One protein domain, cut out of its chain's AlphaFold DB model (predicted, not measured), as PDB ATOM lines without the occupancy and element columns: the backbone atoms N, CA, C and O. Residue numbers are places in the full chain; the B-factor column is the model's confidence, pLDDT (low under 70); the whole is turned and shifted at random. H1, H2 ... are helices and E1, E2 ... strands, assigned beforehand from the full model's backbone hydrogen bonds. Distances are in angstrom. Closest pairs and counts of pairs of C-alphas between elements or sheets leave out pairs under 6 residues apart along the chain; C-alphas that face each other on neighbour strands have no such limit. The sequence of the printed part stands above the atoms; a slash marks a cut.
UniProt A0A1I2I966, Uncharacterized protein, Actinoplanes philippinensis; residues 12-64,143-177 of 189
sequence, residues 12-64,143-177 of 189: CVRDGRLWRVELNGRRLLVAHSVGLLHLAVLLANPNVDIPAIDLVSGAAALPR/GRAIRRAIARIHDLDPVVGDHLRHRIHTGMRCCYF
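Overview. This is residues 12 to 64 and 143 to 177 of the 189 residues of an uncharacterized protein of Actinoplanes philippinensis (UniProt A0A1I2I966). A small wall of three antiparallel strands, E1 E2 E3, has H1 and the helical hairpin of H3 and H4 packed over one face, H1 near the middle of the whole. Beyond H1 from the sheet lie the short strand E4 and the small helix H2. The 88 printed residues run E1 E2 E3 H1 H2 H3 H4 E4, class mixed, helices and strands; the whole is compact, radius of gyration of the C-alphas 11.9 A, spanning 29 by 28 by 21 A.

Arrangement. E1, residues 12 to 15, E2, 18 to 23, and E3, 26 to 31, form a meander, each strand the antiparallel neighbour of the one before. N 13 and O 20 are 2.9 A apart, N 21 and O 28 2.9 A, within hydrogen-bond range. H1, residues 34 to 44, H3, 143 to 156, and H4, 158 to 167, make it two layers, helices on one face of a sheet. H1 has a height over the sheet of 8.6 A. H3 touches H1 with residues 145 to 149 alone, about perpendicular at 86 degrees, the closest C-alphas those of Gly 35 and Ala 145, 4.3 A. H3 and H4 form a helical hairpin, a shallow tilt of 28 degrees. H2, residues 52 to 57, only just touches H1, with 3 pairs of C-alphas within 8 A, the closest those of His 38 and Leu 55, 6.0 A. E4, residues 173 to 176, pairs with no named strand; its residues 173 to 174 pair with 50 to 51, antiparallel. In H1, H2, H3 and H4 every O i to N i+4 pair is within hydrogen-bond range.

Along the chain. E1 begins at C-alpha 12, (-4.202, 10.221, 15.251). E3 is 16.8 A long, H1 15.6 A and H3 20.2 A. E4 ends at C-alpha 176, (-4.112, 17.295, 25.198).

Size, cuts and confidence. Residues 65 to 142 are not printed; C-alphas 64 and 143 are 22.7 A apart across the cut. No link printed whole is long. The pLDDT is under 70 at residues 45 and 54 to 64.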
ATOM      1  N   CYS A  12      -3.150  11.158  15.615       78.44
ATOM      2  CA  CYS A  12      -4.202  10.221  15.251       78.44
ATOM      3  C   CYS A  12      -4.828  10.649  13.929       78.44
ATOM      4  O   CYS A  12      -5.386  11.741  13.814       78.44
ATOM      5  N   VAL A  13      -4.704   9.792  12.918       76.38
ATOM      6  CA  VAL A  13      -5.147  10.072  11.551       76.38
ATOM      7  C   VAL A  13      -6.065   8.950  11.094       76.38
ATOM      8  O   VAL A  13      -5.816   7.773  11.350       76.38
ATOM      9  N   ARG A  14      -7.151   9.316  10.417       74.56
ATOM     10  CA  ARG A  14      -8.063   8.339   9.829       74.56
ATOM     11  C   ARG A  14      -7.393   7.662   8.634       74.56
ATOM     12  O   ARG A  14      -6.948   8.344   7.715       74.56
ATOM     13  N   ASP A  15      -7.382   6.337   8.646       72.06
ATOM     14  CA  ASP A  15      -6.843   5.478   7.596       72.06
ATOM     15  C   ASP A  15      -7.961   4.542   7.107       72.06
ATOM     16  O   ASP A  15      -8.248   3.484   7.676       72.06
ATOM     17  N   GLY A  16      -8.732   5.031   6.131       75.75
ATOM     18  CA  GLY A  16      -9.950   4.380   5.650       75.75
ATOM     19  C   GLY A  16     -11.011   4.189   6.746       75.75
ATOM     20  O   GLY A  16     -11.665   5.143   7.193       75.75
ATOM     21  N   ARG A  17     -11.218   2.927   7.149       73.81
ATOM     22  CA  ARG A  17     -12.168   2.516   8.207       73.81
ATOM     23  C   ARG A  17     -11.530   2.434   9.598       73.81
ATOM     24  O   ARG A  17     -12.251   2.294  10.586       73.81
ATOM     25  N   LEU A  18     -10.208   2.531   9.677       75.56
ATOM     26  CA  LEU A  18      -9.436   2.448  10.911       75.56
ATOM     27  C   LEU A  18      -8.819   3.809  11.245       75.56
ATOM     28  O   LEU A  18      -8.872   4.763  10.466       75.56
ATOM     29  N   TRP A  19      -8.266   3.908  12.444       81.81
ATOM     30  CA  TRP A  19      -7.494   5.054  12.902       81.81
ATOM     31  C   TRP A  19      -6.074   4.613  13.169       81.81
ATOM     32  O   TRP A  19      -5.863   3.669  13.925       81.81
ATOM     33  N   ARG A  20      -5.113   5.313  12.578       87.50
ATOM     34  CA  ARG A  20      -3.696   5.138  12.864       87.50
ATOM     35  C   ARG A  20      -3.304   6.099  13.976       87.50
ATOM     36  O   ARG A  20      -3.438   7.311  13.805       87.50
ATOM     37  N   VAL A  21      -2.865   5.558  15.107       89.44
ATOM     38  CA  VAL A  21      -2.318   6.323  16.235       89.44
ATOM     39  C   VAL A  21      -0.810   6.138  16.241       89.44
ATOM     40  O   VAL A  21      -0.336   5.004  16.157       89.44
ATOM     41  N   GLU A  22      -0.064   7.237  16.331       87.81
ATOM     42  CA  GLU A  22       1.397   7.207  16.368       87.81
ATOM     43  C   GLU A  22       1.957   7.982  17.553       87.81
ATOM     44  O   GLU A  22       1.487   9.077  17.855       87.81
ATOM     45  N   LEU A  23       2.985   7.428  18.194       87.69
ATOM     46  CA  LEU A  23       3.727   8.063  19.281       87.69
ATOM     47  C   LEU A  23       5.164   7.534  19.289       87.69
ATOM     48  O   LEU A  23       5.369   6.330  19.409       87.69
ATOM     49  N   ASN A  24       6.163   8.417  19.204       85.38
ATOM     50  CA  ASN A  24       7.587   8.052  19.307       85.38
ATOM     51  C   ASN A  24       7.991   6.864  18.403       85.38
ATOM     52  O   ASN A  24       8.681   5.945  18.835       85.38
ATOM     53  N   GLY A  25       7.505   6.846  17.157       82.38
ATOM     54  CA  GLY A  25       7.764   5.767  16.193       82.38
ATOM     55  C   GLY A  25       6.901   4.511  16.365       82.38
ATOM     56  O   GLY A  25       6.870   3.679  15.460       82.38
ATOM     57  N   ARG A  26       6.142   4.380  17.461       89.25
ATOM     58  CA  ARG A  26       5.114   3.342  17.613       89.25
ATOM     59  C   ARG A  26       3.905   3.691  16.765       89.25
ATOM     60  O   ARG A  26       3.501   4.852  16.732       89.25
ATOM     61  N   ARG A  27       3.327   2.693  16.098       91.06
ATOM     62  CA  ARG A  27       2.156   2.839  15.228       91.06
ATOM     63  C   ARG A  27       1.173   1.719  15.527       91.06
ATOM     64  O   ARG A  27       1.563   0.556  15.517       91.06
ATOM     65  N   LEU A  28      -0.090   2.065  15.745       92.00
ATOM     66  CA  LEU A  28      -1.165   1.092  15.924       92.00
ATOM     67  C   LEU A  28      -2.408   1.487  15.128       92.00
ATOM     68  O   LEU A  28      -2.668   2.671  14.896       92.00
ATOM     69  N   LEU A  29      -3.181   0.479  14.732       90.38
ATOM     70  CA  LEU A  29      -4.465   0.648  14.066       90.38
ATOM     71  C   LEU A  29      -5.594   0.322  15.039       90.38
ATOM     72  O   LEU A  29      -5.616  -0.744  15.648       90.38
ATOM     73  N   VAL A  30      -6.551   1.236  15.165       85.81
ATOM     74  CA  VAL A  30      -7.682   1.109  16.084       85.81
ATOM     75  C   VAL A  30      -8.986   1.233  15.308       85.81
ATOM     76  O   VAL A  30      -9.153   2.119  14.467       85.81
ATOM     77  N   ALA A  31      -9.939   0.349  15.601       80.62
ATOM     78  CA  ALA A  31     -11.271   0.401  15.011       80.62
ATOM     79  C   ALA A  31     -11.985   1.711  15.360       80.62
ATOM     80  O   ALA A  31     -11.973   2.137  16.519       80.62
ATOM     81  N   HIS A  32     -12.643   2.318  14.367       77.50
ATOM     82  CA  HIS A  32     -13.356   3.581  14.529       77.50
ATOM     83  C   HIS A  32     -14.322   3.570  15.719       77.50
ATOM     84  O   HIS A  32     -15.058   2.618  15.970       77.50
ATOM     85  N   SER A  33     -14.314   4.673  16.458       77.25
ATOM     86  CA  SER A  33     -15.261   4.952  17.525       77.25
ATOM     87  C   SER A  33     -15.393   6.460  17.702       77.25
ATOM     88  O   SER A  33     -14.507   7.222  17.309       77.25
ATOM     89  N   VAL A  34     -16.475   6.886  18.349       76.19
ATOM     90  CA  VAL A  34     -16.685   8.294  18.717       76.19
ATOM     91  C   VAL A  34     -15.535   8.823  19.583       76.19
ATOM     92  O   VAL A  34     -15.061   9.934  19.377       76.19
ATOM     93  N   GLY A  35     -14.996   7.998  20.487       76.06
ATOM     94  CA  GLY A  35     -13.841   8.380  21.298       76.06
ATOM     95  C   GLY A  35     -12.585   8.665  20.469       76.06
ATOM     96  O   GLY A  35     -11.877   9.616  20.774       76.06
ATOM     97  N   LEU A  36     -12.340   7.919  19.385       81.00
ATOM     98  CA  LEU A  36     -11.211   8.189  18.482       81.00
ATOM     99  C   LEU A  36     -11.385   9.474  17.677       81.00
ATOM    100  O   LEU A  36     -10.395  10.148  17.418       81.00
ATOM    101  N   LEU A  37     -12.620   9.851  17.326       79.19
ATOM    102  CA  LEU A  37     -12.879  11.167  16.735       79.19
ATOM    103  C   LEU A  37     -12.475  12.283  17.701       79.19
ATOM    104  O   LEU A  37     -11.783  13.215  17.301       79.19
ATOM    105  N   HIS A  38     -12.860  12.173  18.976       80.88
ATOM    106  CA  HIS A  38     -12.469  13.156  19.988       80.88
ATOM    107  C   HIS A  38     -10.952  13.173  20.211       80.88
ATOM    108  O   HIS A  38     -10.361  14.247  20.281       80.88
ATOM    109  N   LEU A  39     -10.307  12.002  20.272       82.50
ATOM    110  CA  LEU A  39      -8.851  11.912  20.387       82.50
ATOM    111  C   LEU A  39      -8.152  12.567  19.194       82.50
ATOM    112  O   LEU A  39      -7.240  13.354  19.397       82.50
ATOM    113  N   ALA A  40      -8.597  12.313  17.964       78.00
ATOM    114  CA  ALA A  40      -8.014  12.932  16.778       78.00
ATOM    115  C   ALA A  40      -8.100  14.460  16.809       78.00
ATOM    116  O   ALA A  40      -7.129  15.136  16.482       78.00
ATOM    117  N   VAL A  41      -9.230  15.001  17.264       76.06
ATOM    118  CA  VAL A  41      -9.391  16.443  17.464       76.06
ATOM    119  C   VAL A  41      -8.399  16.968  18.503       76.06
ATOM    120  O   VAL A  41      -7.703  17.942  18.233       76.06
ATOM    121  N   LEU A  42      -8.329  16.342  19.678       77.88
ATOM    122  CA  LEU A  42      -7.471  16.805  20.771       77.88
ATOM    123  C   LEU A  42      -5.985  16.719  20.401       77.88
ATOM    124  O   LEU A  42      -5.228  17.647  20.654       77.88
ATOM    125  N   LEU A  43      -5.577  15.633  19.745       79.75
ATOM    126  CA  LEU A  43      -4.198  15.424  19.303       79.75
ATOM    127  C   LEU A  43      -3.791  16.377  18.169       79.75
ATOM    128  O   LEU A  43      -2.634  16.778  18.099       79.75
ATOM    129  N   ALA A  44      -4.734  16.778  17.311       76.56
ATOM    130  CA  ALA A  44      -4.504  17.798  16.287       76.56
ATOM    131  C   ALA A  44      -4.450  19.233  16.850       76.56
ATOM    132  O   ALA A  44      -3.972  20.131  16.160       76.56
ATOM    133  N   ASN A  45      -4.925  19.453  18.080       68.69
ATOM    134  CA  ASN A  45      -4.977  20.759  18.744       68.69
ATOM    135  C   ASN A  45      -4.296  20.694  20.129       68.69
ATOM    136  O   ASN A  45      -4.961  20.833  21.161       68.69
ATOM    137  N   PRO A  46      -2.975  20.451  20.184       76.88
ATOM    138  CA  PRO A  46      -2.254  20.371  21.448       76.88
ATOM    139  C   PRO A  46      -2.299  21.705  22.203       76.88
ATOM    140  O   PRO A  46      -2.166  22.770  21.606       76.88
ATOM    141  N   ASN A  47      -2.428  21.638  23.529       77.44
ATOM    142  CA  ASN A  47      -2.533  22.782  24.446       77.44
ATOM    143  C   ASN A  47      -3.737  23.709  24.189       77.44
ATOM    144  O   ASN A  47      -3.759  24.835  24.681       77.44
ATOM    145  N   VAL A  48      -4.740  23.248  23.437       75.75
ATOM    146  CA  VAL A  48      -5.986  23.981  23.205       75.75
ATOM    147  C   VAL A  48      -7.094  23.348  24.033       75.75
ATOM    148  O   VAL A  48      -7.426  22.175  23.864       75.75
ATOM    149  N   ASP A  49      -7.709  24.145  24.900       73.25
ATOM    150  CA  ASP A  49      -8.901  23.706  25.611       73.25
ATOM    151  C   ASP A  49     -10.112  23.719  24.673       73.25
ATOM    152  O   ASP A  49     -10.540  24.780  24.215       73.25
ATOM    153  N   ILE A  50     -10.717  22.555  24.446       74.31
ATOM    154  CA  ILE A  50     -11.879  22.384  23.569       74.31
ATOM    155  C   ILE A  50     -13.123  22.083  24.415       74.31
ATOM    156  O   ILE A  50     -13.092  21.137  25.206       74.31
ATOM    157  N   PRO A  51     -14.229  22.836  24.279       80.00
ATOM    158  CA  PRO A  51     -15.476  22.537  24.982       80.00
ATOM    159  C   PRO A  51     -15.990  21.123  24.684       80.00
ATOM    160  O   PRO A  51     -16.005  20.680  23.535       80.00
ATOM    161  N   ALA A  52     -16.461  20.409  25.709       74.25
ATOM    162  CA  ALA A  52     -16.989  19.054  25.533       74.25
ATOM    163  C   ALA A  52     -18.210  19.012  24.598       74.25
ATOM    164  O   ALA A  52     -18.358  18.072  23.817       74.25
ATOM    165  N   ILE A  53     -19.050  20.049  24.631       75.81
ATOM    166  CA  ILE A  53     -20.201  20.186  23.732       75.81
ATOM    167  C   ILE A  53     -19.786  20.269  22.260       75.81
ATOM    168  O   ILE A  53     -20.425  19.639  21.420       75.81
ATOM    169  N   ASP A  54     -18.665  20.924  21.951       69.50
ATOM    170  CA  ASP A  54     -18.135  21.010  20.586       69.50
ATOM    171  C   ASP A  54     -17.557  19.664  20.127       69.50
ATOM    172  O   ASP A  54     -17.721  19.267  18.973       69.50
ATOM    173  N   LEU A  55     -16.929  18.911  21.040       69.94
ATOM    174  CA  LEU A  55     -16.446  17.558  20.747       69.94
ATOM    175  C   LEU A  55     -17.594  16.601  20.408       69.94
ATOM    176  O   LEU A  55     -17.471  15.831  19.454       69.94
ATOM    177  N   VAL A  56     -18.689  16.645  21.174       69.19
ATOM    178  CA  VAL A  56     -19.850  15.752  21.010       69.19
ATOM    179  C   VAL A  56     -20.719  16.149  19.817       69.19
ATOM    180  O   VAL A  56     -21.170  15.266  19.092       69.19
ATOM    181  N   SER A  57     -20.901  17.451  19.570       62.38
ATOM    182  CA  SER A  57     -21.702  17.965  18.443       62.38
ATOM    183  C   SER A  57     -21.040  17.731  17.077       62.38
ATOM    184  O   SER A  57     -21.694  17.816  16.041       62.38
ATOM    185  N   GLY A  58     -19.755  17.363  17.067       53.97
ATOM    186  CA  GLY A  58     -19.083  16.766  15.921       53.97
ATOM    187  C   GLY A  58     -17.977  17.625  15.308       53.97
ATOM    188  O   GLY A  58     -18.041  18.850  15.230       53.97
ATOM    189  N   ALA A  59     -16.969  16.935  14.766       43.28
ATOM    190  CA  ALA A  59     -15.799  17.493  14.079       43.28
ATOM    191  C   ALA A  59     -16.100  18.290  12.787       43.28
ATOM    192  O   ALA A  59     -15.170  18.741  12.123       43.28
ATOM    193  N   ALA A  60     -17.373  18.496  12.433       38.50
ATOM    194  CA  ALA A  60     -17.775  19.469  11.417       38.50
ATOM    195  C   ALA A  60     -17.644  20.926  11.915       38.50
ATOM    196  O   ALA A  60     -17.554  21.839  11.098       38.50
ATOM    197  N   ALA A  61     -17.593  21.140  13.238       35.97
ATOM    198  CA  ALA A  61     -17.549  22.457  13.877       35.97
ATOM    199  C   ALA A  61     -16.143  22.912  14.332       35.97
ATOM    200  O   ALA A  61     -16.004  23.998  14.896       35.97
ATOM    201  N   LEU A  62     -15.097  22.110  14.098       36.91
ATOM    202  CA  LEU A  62     -13.723  22.404  14.529       36.91
ATOM    203  C   LEU A  62     -12.860  22.920  13.366       36.91
ATOM    204  O   LEU A  62     -13.090  22.530  12.217       36.91
ATOM    205  N   PRO A  63     -11.870  23.796  13.628       34.38
ATOM    206  CA  PRO A  63     -11.046  24.383  12.584       34.38
ATOM    207  C   PRO A  63     -10.270  23.289  11.848       34.38
ATOM    208  O   PRO A  63      -9.351  22.669  12.375       34.38
ATOM    209  N   ARG A  64     -10.657  23.045  10.597       36.19
ATOM    210  CA  ARG A  64      -9.853  22.290   9.638       36.19
ATOM    211  C   ARG A  64      -8.724  23.218   9.177       36.19
ATOM    212  O   ARG A  64      -9.029  24.381   8.900       36.19
ATOM    213  N   GLY A 143     -16.224  12.522  28.026       83.19
ATOM    214  CA  GLY A 143     -15.340  11.880  28.995       83.19
ATOM    215  C   GLY A 143     -15.428  10.352  28.957       83.19
ATOM    216  O   GLY A 143     -14.404   9.668  28.995       83.19
ATOM    217  N   ARG A 144     -16.637   9.784  28.846       85.88
ATOM    218  CA  ARG A 144     -16.835   8.328  28.730       85.88
ATOM    219  C   ARG A 144     -16.354   7.787  27.381       85.88
ATOM    220  O   ARG A 144     -15.859   6.663  27.321       85.88
ATOM    221  N   ALA A 145     -16.517   8.534  26.291       83.25
ATOM    222  CA  ALA A 145     -16.038   8.136  24.969       83.25
ATOM    223  C   ALA A 145     -14.502   8.149  24.892       83.25
ATOM    224  O   ALA A 145     -13.914   7.154  24.470       83.25
ATOM    225  N   ILE A 146     -13.863   9.221  25.371       89.25
ATOM    226  CA  ILE A 146     -12.402   9.371  25.418       89.25
ATOM    227  C   ILE A 146     -11.779   8.268  26.278       89.25
ATOM    228  O   ILE A 146     -10.900   7.556  25.803       89.25
ATOM    229  N   ARG A 147     -12.283   8.044  27.503       92.06
ATOM    230  CA  ARG A 147     -11.766   6.982  28.387       92.06
ATOM    231  C   ARG A 147     -11.854   5.589  27.761       92.06
ATOM    232  O   ARG A 147     -10.900   4.827  27.858       92.06
ATOM    233  N   ARG A 148     -12.961   5.263  27.081       89.50
ATOM    234  CA  ARG A 148     -13.107   3.979  26.369       89.50
ATOM    235  C   ARG A 148     -12.119   3.833  25.212       89.50
ATOM    236  O   ARG A 148     -11.603   2.742  24.998       89.50
ATOM    237  N   ALA A 149     -11.860   4.908  24.469       88.19
ATOM    238  CA  ALA A 149     -10.875   4.879  23.392       88.19
ATOM    239  C   ALA A 149      -9.447   4.722  23.931       88.19
ATOM    240  O   ALA A 149      -8.701   3.911  23.395       88.19
ATOM    241  N   ILE A 150      -9.094   5.424  25.014       94.06
ATOM    242  CA  ILE A 150      -7.792   5.275  25.680       94.06
ATOM    243  C   ILE A 150      -7.614   3.852  26.217       94.06
ATOM    244  O   ILE A 150      -6.558   3.274  25.999       94.06
ATOM    245  N   ALA A 151      -8.637   3.258  26.843       92.19
ATOM    246  CA  ALA A 151      -8.576   1.869  27.308       92.19
ATOM    247  C   ALA A 151      -8.312   0.890  26.153       92.19
ATOM    248  O   ALA A 151      -7.404   0.077  26.228       92.19
ATOM    249  N   ARG A 152      -9.021   1.042  25.027       92.31
ATOM    250  CA  ARG A 152      -8.788   0.209  23.837       92.31
ATOM    251  C   ARG A 152      -7.385   0.390  23.252       92.31
ATOM    252  O   ARG A 152      -6.809  -0.566  22.750       92.31
ATOM    253  N   ILE A 153      -6.855   1.614  23.269       93.19
ATOM    254  CA  ILE A 153      -5.475   1.879  22.849       93.19
ATOM    255  C   ILE A 153      -4.498   1.215  23.818       93.19
ATOM    256  O   ILE A 153      -3.553   0.593  23.360       93.19
ATOM    257  N   HIS A 154      -4.748   1.301  25.125       94.25
ATOM    258  CA  HIS A 154      -3.932   0.669  26.157       94.25
ATOM    259  C   HIS A 154      -3.898  -0.860  26.010       94.25
ATOM    260  O   HIS A 154      -2.831  -1.452  26.131       94.25
ATOM    261  N   ASP A 155      -5.030  -1.495  25.696       94.12
ATOM    262  CA  ASP A 155      -5.094  -2.945  25.464       94.12
ATOM    263  C   ASP A 155      -4.239  -3.388  24.260       94.12
ATOM    264  O   ASP A 155      -3.743  -4.513  24.234       94.12
ATOM    265  N   LEU A 156      -4.059  -2.512  23.263       94.06
ATOM    266  CA  LEU A 156      -3.219  -2.763  22.084       94.06
ATOM    267  C   LEU A 156      -1.750  -2.394  22.323       94.06
ATOM    268  O   LEU A 156      -0.849  -3.084  21.855       94.06
ATOM    269  N   ASP A 157      -1.512  -1.281  23.013       93.81
ATOM    270  CA  ASP A 157      -0.194  -0.763  23.351       93.81
ATOM    271  C   ASP A 157      -0.263   0.025  24.679       93.81
ATOM    272  O   ASP A 157      -0.695   1.190  24.692       93.81
ATOM    273  N   PRO A 158       0.210  -0.567  25.794       92.88
ATOM    274  CA  PRO A 158       0.164   0.075  27.105       92.88
ATOM    275  C   PRO A 158       0.925   1.402  27.172       92.88
ATOM    276  O   PRO A 158       0.479   2.329  27.836       92.88
ATOM    277  N   VAL A 159       2.029   1.554  26.429       90.56
ATOM    278  CA  VAL A 159       2.845   2.782  26.462       90.56
ATOM    279  C   VAL A 159       2.094   3.943  25.820       90.56
ATOM    280  O   VAL A 159       2.094   5.055  26.349       90.56
ATOM    281  N   VAL A 160       1.428   3.701  24.686       91.19
ATOM    282  CA  VAL A 160       0.606   4.732  24.037       91.19
ATOM    283  C   VAL A 160      -0.627   5.037  24.886       91.19
ATOM    284  O   VAL A 160      -0.978   6.205  25.065       91.19
ATOM    285  N   GLY A 161      -1.261   4.004  25.446       92.12
ATOM    286  CA  GLY A 161      -2.397   4.147  26.352       92.12
ATOM    287  C   GLY A 161      -2.074   5.006  27.573       92.12
ATOM    288  O   GLY A 161      -2.791   5.970  27.856       92.12
ATOM    289  N   ASP A 162      -0.966   4.711  28.250       91.88
ATOM    290  CA  ASP A 162      -0.510   5.446  29.425       91.88
ATOM    291  C   ASP A 162      -0.145   6.886  29.083       91.88
ATOM    292  O   ASP A 162      -0.555   7.801  29.800       91.88
ATOM    293  N   HIS A 163       0.550   7.135  27.969       90.38
ATOM    294  CA  HIS A 163       0.826   8.504  27.530       90.38
ATOM    295  C   HIS A 163      -0.469   9.303  27.361       90.38
ATOM    296  O   HIS A 163      -0.627  10.365  27.960       90.38
ATOM    297  N   LEU A 164      -1.438   8.780  26.606       91.75
ATOM    298  CA  LEU A 164      -2.709   9.475  26.393       91.75
ATOM    299  C   LEU A 164      -3.474   9.685  27.704       91.75
ATOM    300  O   LEU A 164      -4.023  10.764  27.915       91.75
ATOM    301  N   ARG A 165      -3.468   8.701  28.608       92.44
ATOM    302  CA  ARG A 165      -4.124   8.799  29.917       92.44
ATOM    303  C   ARG A 165      -3.545   9.915  30.787       92.44
ATOM    304  O   ARG A 165      -4.309  10.605  31.452       92.44
ATOM    305  N   HIS A 166      -2.226  10.101  30.775       91.06
ATOM    306  CA  HIS A 166      -1.557  11.138  31.569       91.06
ATOM    307  C   HIS A 166      -1.597  12.523  30.915       91.06
ATOM    308  O   HIS A 166      -1.465  13.536  31.600       91.06
ATOM    309  N   ARG A 167      -1.724  12.590  29.585       87.81
ATOM    310  CA  ARG A 167      -1.636  13.848  28.827       87.81
ATOM    311  C   ARG A 167      -2.989  14.432  28.430       87.81
ATOM    312  O   ARG A 167      -3.050  15.617  28.099       87.81
ATOM    313  N   ILE A 168      -4.058  13.638  28.444       90.81
ATOM    314  CA  ILE A 168      -5.406  14.092  28.099       90.81
ATOM    315  C   ILE A 168      -6.201  14.389  29.362       90.81
ATOM    316  O   ILE A 168      -6.474  13.512  30.176       90.81
ATOM    317  N   HIS A 169      -6.652  15.632  29.462       88.44
ATOM    318  CA  HIS A 169      -7.564  16.072  30.503       88.44
ATOM    319  C   HIS A 169      -8.974  16.164  29.934       88.44
ATOM    320  O   HIS A 169      -9.179  16.657  28.824       88.44
ATOM    321  N   THR A 170      -9.951  15.684  30.703       83.69
ATOM    322  CA  THR A 170     -11.372  15.729  30.338       83.69
ATOM    323  C   THR A 170     -12.165  16.450  31.421       83.69
ATOM    324  O   THR A 170     -11.855  16.338  32.605       83.69
ATOM    325  N   GLY A 171     -13.180  17.202  31.009       83.12
ATOM    326  CA  GLY A 171     -14.016  18.038  31.865       83.12
ATOM    327  C   GLY A 171     -14.981  18.846  31.001       83.12
ATOM    328  O   GLY A 171     -15.258  18.453  29.868       83.12
ATOM    329  N   MET A 172     -15.467  19.992  31.490       79.38
ATOM    330  CA  MET A 172     -16.236  20.931  30.646       79.38
ATOM    331  C   MET A 172     -15.435  21.371  29.415       79.38
ATOM    332  O   MET A 172     -15.994  21.636  28.351       79.38
ATOM    333  N   ARG A 173     -14.109  21.396  29.568       78.50
ATOM    334  CA  ARG A 173     -13.135  21.538  28.496       78.50
ATOM    335  C   ARG A 173     -12.210  20.323  28.510       78.50
ATOM    336  O   ARG A 173     -11.853  19.827  29.579       78.50
ATOM    337  N   CYS A 174     -11.859  19.839  27.329       78.56
ATOM    338  CA  CYS A 174     -10.938  18.734  27.118       78.56
ATOM    339  C   CYS A 174      -9.690  19.252  26.404       78.56
ATOM    340  O   CYS A 174      -9.806  20.074  25.497       78.56
ATOM    341  N   CYS A 175      -8.514  18.766  26.790       79.69
ATOM    342  CA  CYS A 175      -7.244  19.234  26.240       79.69
ATOM    343  C   CYS A 175      -6.196  18.119  26.244       79.69
ATOM    344  O   CYS A 175      -6.214  17.245  27.116       79.69
ATOM    345  N   TYR A 176      -5.282  18.162  25.279       83.75
ATOM    346  CA  TYR A 176      -4.112  17.295  25.198       83.75
ATOM    347  C   TYR A 176      -2.830  18.105  25.407       83.75
ATOM    348  O   TYR A 176      -2.572  19.057  24.672       83.75
ATOM    349  N   PHE A 177      -2.001  17.693  26.365       83.25
ATOM    350  CA  PHE A 177      -0.722  18.332  26.677       83.25
ATOM    351  C   PHE A 177       0.443  17.412  26.281       83.25
ATOM    352  O   PHE A 177       0.731  16.462  27.005       83.25
TER     353      PHE A 177